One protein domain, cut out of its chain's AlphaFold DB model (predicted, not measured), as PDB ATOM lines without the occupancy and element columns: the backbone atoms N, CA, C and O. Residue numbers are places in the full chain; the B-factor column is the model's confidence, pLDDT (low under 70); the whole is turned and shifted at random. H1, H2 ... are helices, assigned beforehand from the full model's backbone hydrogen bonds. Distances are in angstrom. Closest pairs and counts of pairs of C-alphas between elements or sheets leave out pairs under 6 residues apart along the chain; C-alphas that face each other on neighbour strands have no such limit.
ATOM      1  N   VAL A 242     342.708 354.194 277.302       83.94
ATOM      2  CA  VAL A 242     344.155 353.985 277.476       83.94
ATOM      3  C   VAL A 242     344.960 354.614 276.338       83.94
ATOM      4  O   VAL A 242     345.935 355.320 276.584       83.94
ATOM      5  N   CYS A 243     344.546 354.402 275.083       83.56
ATOM      6  CA  CYS A 243     345.212 355.022 273.935       83.56
ATOM      7  C   CYS A 243     345.151 356.551 274.010       83.56
ATOM      8  O   CYS A 243     346.141 357.217 273.724       83.56
ATOM      9  N   LEU A 244     344.010 357.104 274.422       85.75
ATOM     10  CA  LEU A 244     343.833 358.551 274.539       85.75
ATOM     11  C   LEU A 244     344.630 359.150 275.693       85.75
ATOM     12  O   LEU A 244     345.167 360.245 275.548       85.75
ATOM     13  N   ALA A 245     344.735 358.447 276.819       79.94
ATOM     14  CA  ALA A 245     345.605 358.843 277.919       79.94
ATOM     15  C   ALA A 245     347.073 358.878 277.463       79.94
ATOM     16  O   ALA A 245     347.762 359.869 277.693       79.94
ATOM     17  N   GLY A 246     347.516 357.855 276.723       82.50
ATOM     18  CA  GLY A 246     348.845 357.828 276.107       82.50
ATOM     19  C   GLY A 246     349.083 358.986 275.130       82.50
ATOM     20  O   GLY A 246     350.142 359.607 275.157       82.50
ATOM     21  N   ASP A 247     348.097 359.339 274.301       83.31
ATOM     22  CA  ASP A 247     348.194 360.497 273.399       83.31
ATOM     23  C   ASP A 247     348.309 361.820 274.162       83.31
ATOM     24  O   ASP A 247     349.145 362.655 273.818       83.31
ATOM     25  N   ARG A 248     347.514 362.005 275.224       82.69
ATOM     26  CA  ARG A 248     347.584 363.199 276.081       82.69
ATOM     27  C   ARG A 248     348.935 363.314 276.777       82.69
ATOM     28  O   ARG A 248     349.511 364.398 276.780       82.69
ATOM     29  N   ALA A 249     349.453 362.210 277.314       77.88
ATOM     30  CA  ALA A 249     350.771 362.170 277.939       77.88
ATOM     31  C   ALA A 249     351.866 362.564 276.937       77.88
ATOM     32  O   ALA A 249     352.671 363.447 277.220       77.88
ATOM     33  N   ARG A 250     351.841 361.999 275.723       80.62
ATOM     34  CA  ARG A 250     352.784 362.365 274.653       80.62
ATOM     35  C   ARG A 250     352.662 363.828 274.233       80.62
ATOM     36  O   ARG A 250     353.678 364.496 274.061       80.62
ATOM     37  N   ALA A 251     351.443 364.345 274.095       81.75
ATOM     38  CA  ALA A 251     351.216 365.751 273.770       81.75
ATOM     39  C   ALA A 251     351.769 366.685 274.860       81.75
ATOM     40  O   ALA A 251     352.406 367.688 274.536       81.75
ATOM     41  N   ALA A 252     351.582 366.336 276.136       80.56
ATOM     42  CA  ALA A 252     352.144 367.071 277.266       80.56
ATOM     43  C   ALA A 252     353.681 367.040 277.259       80.56
ATOM     44  O   ALA A 252     354.303 368.097 277.359       80.56
ATOM     45  N   THR A 253     354.294 365.873 277.036       78.25
ATOM     46  CA  THR A 253     355.753 365.734 276.901       78.25
ATOM     47  C   THR A 253     356.294 366.584 275.754       78.25
ATOM     48  O   THR A 253     357.223 367.361 275.947       78.25
ATOM     49  N   ASN A 254     355.679 366.519 274.571       81.06
ATOM     50  CA  ASN A 254     356.094 367.326 273.422       81.06
ATOM     51  C   ASN A 254     355.955 368.832 273.690       81.06
ATOM     52  O   ASN A 254     356.779 369.618 273.223       81.06
ATOM     53  N   LYS A 255     354.924 369.246 274.439       87.25
ATOM     54  CA  LYS A 255     354.747 370.639 274.865       87.25
ATOM     55  C   LYS A 255     355.859 371.072 275.823       87.25
ATOM     56  O   LYS A 255     356.412 372.148 275.632       87.25
ATOM     57  N   ALA A 256     356.207 370.233 276.796       80.88
ATOM     58  CA  ALA A 256     357.282 370.491 277.752       80.88
ATOM     59  C   ALA A 256     358.658 370.578 277.064       80.88
ATOM     60  O   ALA A 256     359.386 371.544 277.282       80.88
ATOM     61  N   ILE A 257     358.961 369.658 276.137       78.88
ATOM     62  CA  ILE A 257     360.186 369.700 275.315       78.88
ATOM     63  C   ILE A 257     360.258 371.008 274.517       78.88
ATOM     64  O   ILE A 257     361.282 371.686 274.524       78.88
ATOM     65  N   LYS A 258     359.163 371.408 273.857       85.81
ATOM     66  CA  LYS A 258     359.104 372.679 273.111       85.81
ATOM     67  C   LYS A 258     359.265 373.910 274.005       85.81
ATOM     68  O   LYS A 258     359.715 374.940 273.518       85.81
ATOM     69  N   ALA A 259     358.898 373.808 275.280       89.75
ATOM     70  CA  ALA A 259     359.089 374.851 276.281       89.75
ATOM     71  C   ALA A 259     360.502 374.847 276.903       89.75
ATOM     72  O   ALA A 259     360.751 375.617 277.824       89.75
ATOM     73  N   GLY A 260     361.416 373.988 276.430       87.19
ATOM     74  CA  GLY A 260     362.780 373.884 276.954       87.19
ATOM     75  C   GLY A 260     362.872 373.210 278.324       87.19
ATOM     76  O   GLY A 260     363.903 373.301 278.983       87.19
ATOM     77  N   GLN A 261     361.807 372.545 278.778       87.44
ATOM     78  CA  GLN A 261     361.831 371.808 280.037       87.44
ATOM     79  C   GLN A 261     362.592 370.492 279.848       87.44
ATOM     80  O   GLN A 261     362.341 369.751 278.896       87.44
ATOM     81  N   ASN A 262     363.491 370.174 280.784       76.69
ATOM     82  CA  ASN A 262     364.139 368.867 280.844       76.69
ATOM     83  C   ASN A 262     363.110 367.814 281.265       76.69
ATOM     84  O   ASN A 262     362.817 367.643 282.448       76.69
ATOM     85  N   VAL A 263     362.538 367.116 280.286       72.88
ATOM     86  CA  VAL A 263     361.613 366.008 280.536       72.88
ATOM     87  C   VAL A 263     362.417 364.714 280.587       72.88
ATOM     88  O   VAL A 263     363.062 364.344 279.606       72.88
ATOM     89  N   ALA A 264     362.375 364.014 281.724       61.00
ATOM     90  CA  ALA A 264     362.903 362.655 281.822       61.00
ATOM     91  C   ALA A 264     362.219 361.746 280.781       61.00
ATOM     92  O   ALA A 264     361.054 361.960 280.431       61.00
ATOM     93  N   ALA A 265     362.951 360.750 280.271       56.19
ATOM     94  CA  ALA A 265     362.533 359.932 279.134       56.19
ATOM     95  C   ALA A 265     361.083 359.393 279.270       56.19
ATOM     96  O   ALA A 265     360.669 358.969 280.354       56.19
ATOM     97  N   PRO A 266     360.305 359.388 278.169       53.00
ATOM     98  CA  PRO A 266     358.849 359.195 278.173       53.00
ATOM     99  C   PRO A 266     358.356 357.852 278.735       53.00
ATOM    100  O   PRO A 266     357.192 357.766 279.138       53.00
ATOM    101  N   ASP A 267     359.220 356.839 278.833       54.28
ATOM    102  CA  ASP A 267     358.866 355.519 279.366       54.28
ATOM    103  C   ASP A 267     358.406 355.576 280.832       54.28
ATOM    104  O   ASP A 267     357.505 354.837 281.224       54.28
ATOM    105  N   GLY A 268     358.921 356.506 281.644       53.97
ATOM    106  CA  GLY A 268     358.484 356.659 283.038       53.97
ATOM    107  C   GLY A 268     357.096 357.299 283.182       53.97
ATOM    108  O   GLY A 268     356.299 356.896 284.031       53.97
ATOM    109  N   LEU A 269     356.770 358.277 282.332       52.81
ATOM    110  CA  LEU A 269     355.539 359.072 282.444       52.81
ATOM    111  C   LEU A 269     354.315 358.368 281.853       52.81
ATOM    112  O   LEU A 269     353.246 358.406 282.462       52.81
ATOM    113  N   VAL A 270     354.454 357.688 280.709       53.66
ATOM    114  CA  VAL A 270     353.347 356.915 280.113       53.66
ATOM    115  C   VAL A 270     352.992 355.725 281.004       53.66
ATOM    116  O   VAL A 270     351.813 355.449 281.221       53.66
ATOM    117  N   THR A 271     353.996 355.073 281.593       58.88
ATOM    118  CA  THR A 271     353.792 353.956 282.522       58.88
ATOM    119  C   THR A 271     353.147 354.425 283.826       58.88
ATOM    120  O   THR A 271     352.219 353.779 284.308       58.88
ATOM    121  N   ARG A 272     353.544 355.592 284.356       61.06
ATOM    122  CA  ARG A 272     352.921 356.185 285.551       61.06
ATOM    123  C   ARG A 272     351.484 356.642 285.296       61.06
ATOM    124  O   ARG A 272     350.617 356.356 286.111       61.06
ATOM    125  N   ALA A 273     351.204 357.281 284.160       59.06
ATOM    126  CA  ALA A 273     349.844 357.681 283.790       59.06
ATOM    127  C   ALA A 273     348.932 356.465 283.549       59.06
ATOM    128  O   ALA A 273     347.800 356.435 284.024       59.06
ATOM    129  N   ALA A 274     349.430 355.431 282.864       63.69
ATOM    130  CA  ALA A 274     348.689 354.189 282.645       63.69
ATOM    131  C   ALA A 274     348.477 353.378 283.935       63.69
ATOM    132  O   ALA A 274     347.512 352.619 284.022       63.69
ATOM    133  N   ARG A 275     349.378 353.509 284.916       72.38
ATOM    134  CA  ARG A 275     349.230 352.938 286.259       72.38
ATOM    135  C   ARG A 275     348.173 353.694 287.065       72.38
ATOM    136  O   ARG A 275     347.243 353.058 287.532       72.38
ATOM    137  N   LEU A 276     348.245 355.026 287.112       72.00
ATOM    138  CA  LEU A 276     347.258 355.862 287.808       72.00
ATOM    139  C   LEU A 276     345.838 355.676 287.256       72.00
ATOM    140  O   LEU A 276     344.881 355.639 288.016       72.00
ATOM    141  N   GLU A 277     345.678 355.531 285.939       70.94
ATOM    142  CA  GLU A 277     344.360 355.257 285.348       70.94
ATOM    143  C   GLU A 277     343.867 353.828 285.624       70.94
ATOM    144  O   GLU A 277     342.662 353.624 285.754       70.94
ATOM    145  N   ARG A 278     344.767 352.841 285.767       70.50
ATOM    146  CA  ARG A 278     344.392 351.500 286.249       70.50
ATOM    147  C   ARG A 278     343.931 351.541 287.701       70.50
ATOM    148  O   ARG A 278     342.839 351.064 287.977       70.50
ATOM    149  N   GLU A 279     344.701 352.187 288.571       71.88
ATOM    150  CA  GLU A 279     344.364 352.369 289.988       71.88
ATOM    151  C   GLU A 279     343.018 353.110 290.137       71.88
ATOM    152  O   GLU A 279     342.147 352.677 290.885       71.88
ATOM    153  N   ARG A 280     342.768 354.157 289.334       73.50
ATOM    154  CA  ARG A 280     341.465 354.853 289.282       73.50
ATOM    155  C   ARG A 280     340.328 353.976 288.765       73.50
ATOM    156  O   ARG A 280     339.204 354.083 289.254       73.50
ATOM    157  N   GLY A 281     340.585 353.154 287.750       71.06
ATOM    158  CA  GLY A 281     339.603 352.227 287.195       71.06
ATOM    159  C   GLY A 281     339.196 351.149 288.199       71.06
ATOM    160  O   GLY A 281     338.006 350.897 288.368       71.06
ATOM    161  N   GLU A 282     340.172 350.567 288.895       71.12
ATOM    162  CA  GLU A 282     339.968 349.579 289.961       71.12
ATOM    163  C   GLU A 282     339.203 350.188 291.138       71.12
ATOM    164  O   GLU A 282     338.182 349.640 291.549       71.12
ATOM    165  N   PHE A 283     339.601 351.381 291.589       70.88
ATOM    166  CA  PHE A 283     338.893 352.114 292.639       70.88
ATOM    167  C   PHE A 283     337.434 352.413 292.259       70.88
ATOM    168  O   PHE A 283     336.513 352.211 293.048       70.88
ATOM    169  N   ARG A 284     337.183 352.820 291.008       69.75
ATOM    170  CA  ARG A 284     335.820 353.069 290.515       69.75
ATOM    171  C   ARG A 284     334.969 351.800 290.489       69.75
ATOM    172  O   ARG A 284     333.779 351.867 290.783       69.75
ATOM    173  N   LEU A 285     335.552 350.660 290.119       72.75
ATOM    174  CA  LEU A 285     334.859 349.371 290.140       72.75
ATOM    175  C   LEU A 285     334.554 348.918 291.571       72.75
ATOM    176  O   LEU A 285     333.465 348.400 291.805       72.75
ATOM    177  N   GLN A 286     335.463 349.164 292.517       74.12
ATOM    178  CA  GLN A 286     335.245 348.887 293.935       74.12
ATOM    179  C   GLN A 286     334.080 349.715 294.494       74.12
ATOM    180  O   GLN A 286     333.141 349.135 295.035       74.12
ATOM    181  N   ILE A 287     334.070 351.034 294.256       72.50
ATOM    182  CA  ILE A 287     332.958 351.913 294.660       72.50
ATOM    183  C   ILE A 287     331.640 351.443 294.039       72.50
ATOM    184  O   ILE A 287     330.629 351.350 294.725       72.50
ATOM    185  N   LEU A 288     331.623 351.112 292.743       71.06
ATOM    186  CA  LEU A 288     330.408 350.611 292.092       71.06
ATOM    187  C   LEU A 288     329.925 349.282 292.690       71.06
ATOM    188  O   LEU A 288     328.717 349.053 292.747       71.06
ATOM    189  N   GLY A 289     330.847 348.421 293.124       77.50
ATOM    190  CA  GLY A 289     330.540 347.189 293.846       77.50
ATOM    191  C   GLY A 289     329.883 347.460 295.198       77.50
ATOM    192  O   GLY A 289     328.834 346.887 295.488       77.50
ATOM    193  N   GLU A 290     330.445 348.377 295.986       77.69
ATOM    194  CA  GLU A 290     329.892 348.791 297.281       77.69
ATOM    195  C   GLU A 290     328.519 349.456 297.129       77.69
ATOM    196  O   GLU A 290     327.568 349.044 297.788       77.69
ATOM    197  N   VAL A 291     328.370 350.389 296.181       75.31
ATOM    198  CA  VAL A 291     327.086 351.037 295.864       75.31
ATOM    199  C   VAL A 291     326.030 349.999 295.490       75.31
ATOM    200  O   VAL A 291     324.907 350.065 295.981       75.31
ATOM    201  N   ARG A 292     326.373 349.011 294.649       77.06
ATOM    202  CA  ARG A 292     325.440 347.932 294.282       77.06
ATOM    203  C   ARG A 292     325.050 347.075 295.474       77.06
ATOM    204  O   ARG A 292     323.879 346.735 295.593       77.06
ATOM    205  N   LYS A 293     326.011 346.717 296.325       80.44
ATOM    206  CA  LYS A 293     325.758 345.897 297.509       80.44
ATOM    207  C   LYS A 293     324.777 346.600 298.448       80.44
ATOM    208  O   LYS A 293     323.744 346.036 298.791       80.44
ATOM    209  N   VAL A 294     325.043 347.867 298.762       76.62
ATOM    210  CA  VAL A 294     324.183 348.673 299.638       76.62
ATOM    211  C   VAL A 294     322.807 348.914 299.008       76.62
ATOM    212  O   VAL A 294     321.804 348.832 299.707       76.62
ATOM    213  N   ALA A 295     322.731 349.151 297.694       75.38
ATOM    214  CA  ALA A 295     321.460 349.352 296.993       75.38
ATOM    215  C   ALA A 295     320.558 348.105 296.965       75.38
ATOM    216  O   ALA A 295     319.346 348.243 296.822       75.38
ATOM    217  N   VAL A 296     321.130 346.899 297.061       79.69
ATOM    218  CA  VAL A 296     320.372 345.635 297.113       79.69
ATOM    219  C   VAL A 296     319.973 345.280 298.546       79.69
ATOM    220  O   VAL A 296     318.896 344.734 298.760       79.69
ATOM    221  N   GLU A 297     320.833 345.576 299.521       81.31
ATOM    222  CA  GLU A 297     320.642 345.183 300.924       81.31
ATOM    223  C   GLU A 297     319.793 346.176 301.733       81.31
ATOM    224  O   GLU A 297     319.302 345.817 302.803       81.31
ATOM    225  N   ARG A 298     319.620 347.416 301.258       84.00
ATOM    226  CA  ARG A 298     318.948 348.488 302.006       84.00
ATOM    227  C   ARG A 298     317.687 348.991 301.324       84.00
ATOM    228  O   ARG A 298     317.538 348.928 300.105       84.00
ATOM    229  N   THR A 299     316.788 349.565 302.116       86.31
ATOM    230  CA  THR A 299     315.654 350.311 301.564       86.31
ATOM    231  C   THR A 299     316.148 351.568 300.830       86.31
ATOM    232  O   THR A 299     317.214 352.100 301.158       86.31
ATOM    233  N   PRO A 300     315.382 352.116 299.865       81.25
ATOM    234  CA  PRO A 300     315.795 353.312 299.126       81.25
ATOM    235  C   PRO A 300     316.182 354.489 300.034       81.25
ATOM    236  O   PRO A 300     317.151 355.187 299.756       81.25
ATOM    237  N   ARG A 301     315.472 354.680 301.154       81.00
ATOM    238  CA  ARG A 301     315.747 355.751 302.122       81.00
ATOM    239  C   ARG A 301     317.109 355.586 302.805       81.00
ATOM    240  O   ARG A 301     317.864 356.546 302.895       81.00
ATOM    241  N   GLU A 302     317.433 354.375 303.247       79.38
ATOM    242  CA  GLU A 302     318.710 354.056 303.898       79.38
ATOM    243  C   GLU A 302     319.889 354.079 302.915       79.38
ATOM    244  O   GLU A 302     321.019 354.377 303.307       79.38
ATOM    245  N   PHE A 303     319.640 353.771 301.638       76.44
ATOM    246  CA  PHE A 303     320.630 353.916 300.574       76.44
ATOM    247  C   PHE A 303     320.998 355.386 300.341       76.44
ATOM    248  O   PHE A 303     322.182 355.707 300.289       76.44
ATOM    249  N   PHE A 304     320.009 356.282 300.233       76.62
ATOM    250  CA  PHE A 304     320.277 357.713 300.045       76.62
ATOM    251  C   PHE A 304     320.965 358.339 301.262       76.62
ATOM    252  O   PHE A 304     321.919 359.082 301.082       76.62
ATOM    253  N   GLN A 305     320.576 357.957 302.481       80.62
ATOM    254  CA  GLN A 305     321.258 358.415 303.694       80.62
ATOM    255  C   GLN A 305     322.729 357.967 303.737       80.62
ATOM    256  O   GLN A 305     323.614 358.761 304.037       80.62
ATOM    257  N   TRP A 306     323.011 356.715 303.361       84.44
ATOM    258  CA  TRP A 306     324.387 356.239 303.212       84.44
ATOM    259  C   TRP A 306     325.153 357.006 302.124       84.44
ATOM    260  O   TRP A 306     326.321 357.332 302.314       84.44
ATOM    261  N   LEU A 307     324.509 357.311 300.992       76.00
ATOM    262  CA  LEU A 307     325.122 358.086 299.914       76.00
ATOM    263  C   LEU A 307     325.506 359.496 300.394       76.00
ATOM    264  O   LEU A 307     326.617 359.945 300.117       76.00
ATOM    265  N   ASP A 308     324.623 360.158 301.143       78.12
ATOM    266  CA  ASP A 308     324.861 361.487 301.716       78.12
ATOM    267  C   ASP A 308     326.032 361.466 302.718       78.12
ATOM    268  O   ASP A 308     326.912 362.328 302.659       78.12
ATOM    269  N   GLU A 309     326.134 360.425 303.556       80.62
ATOM    270  CA  GLU A 309     327.268 360.203 304.472       80.62
ATOM    271  C   GLU A 309     328.604 359.970 303.738       80.62
ATOM    272  O   GLU A 309     329.660 360.440 304.188       80.62
ATOM    273  N   GLN A 310     328.584 359.248 302.608       77.25
ATOM    274  CA  GLN A 310     329.776 359.032 301.777       77.25
ATOM    275  C   GLN A 310     330.205 360.310 301.049       77.25
ATOM    276  O   GLN A 310     331.401 360.580 300.935       77.25
ATOM    277  N   LEU A 311     329.245 361.110 300.578       71.81
ATOM    278  CA  LEU A 311     329.497 362.371 299.879       71.81
ATOM    279  C   LEU A 311     329.778 363.546 300.832       71.81
ATOM    280  O   LEU A 311     330.182 364.613 300.369       71.81
ATOM    281  N   GLY A 312     329.595 363.359 302.144       68.00
ATOM    282  CA  GLY A 312     329.774 364.407 303.150       68.00
ATOM    283  C   GLY A 312     328.766 365.548 302.998       68.00
ATOM    284  O   GLY A 312     329.110 366.709 303.240       68.00
ATOM    285  N   ILE A 313     327.556 365.232 302.532       57.97
ATOM    286  CA  ILE A 313     326.481 366.204 302.336       57.97
ATOM    287  C   ILE A 313     325.688 366.287 303.635       57.97
ATOM    288  O   ILE A 313     324.860 365.428 303.915       57.97
ATOM    289  N   ASP A 314     325.934 367.338 304.415       53.03
ATOM    290  CA  ASP A 314     325.140 367.652 305.605       53.03
ATOM    291  C   ASP A 314     324.156 368.773 305.246       53.03
ATOM    292  O   ASP A 314     324.552 369.846 304.783       53.03
ATOM    293  N   GLY A 315     322.851 368.519 305.379       55.94
ATOM    294  CA  GLY A 315     321.810 369.537 305.167       55.94
ATOM    295  C   GLY A 315     321.770 370.180 303.768       55.94
ATOM    296  O   GLY A 315     321.292 371.304 303.630       55.94
ATOM    297  N   GLY A 316     322.272 369.499 302.729       54.22
ATOM    298  CA  GLY A 316     322.309 370.016 301.353       54.22
ATOM    299  C   GLY A 316     323.561 370.828 300.994       54.22
ATOM    300  O   GLY A 316     323.622 371.389 299.899       54.22
TER     301      GLY A 316
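Overview. This is residues 242 to 316 of the 325 residues of an uncharacterized protein of Chloroflexi bacterium (UniProt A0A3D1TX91). One long helix, H2, makes the length of a rod; H1, before it, folds back beside its first part, and the shorter H3 folds back near its other end. The 75 printed residues hold three named helices, H1, H2 and H3, and no named strand: all helix. The whole is extended, with a radius of gyration of the C-alphas of 19.8 A and spans of 57 by 25 by 16 A.

Along the chain. H1, residues 242 to 258, begins at C-alpha 242 (344.155, 353.985, 277.476) and measures 24.3 A. H2, residues 266 to 297, measures 46.6 A. H3, residues 300 to 311, ends at C-alpha 311 (329.497, 362.371, 299.879).

Arrangement. H1 and H2 form a helical hairpin and touch, with H2 using residues 266 to 277 alone; the closest C-alphas, of Gly 246 and Val 270, are 6.1 A apart. They run opposite ways at a steep tilt of 38 degrees. H3 is close to H2 but not clearly touching, the closest C-alphas, of Ala 295 and Phe 303, being 5.9 A apart; they run opposite ways at a shallow tilt of 30 degrees. H1 and H3 are apart. Every O i to N i+4 pair is within hydrogen-bond range in H1 and H3, and 27 of 28 in H2.

Size, cuts and confidence. The farthest C-alphas, of Gly 260 and Thr 299, are 58.2 A apart. The printed part has no cut and no long link. Confidence is under 70 at residues 264 to 274, 284 and 312 to 316.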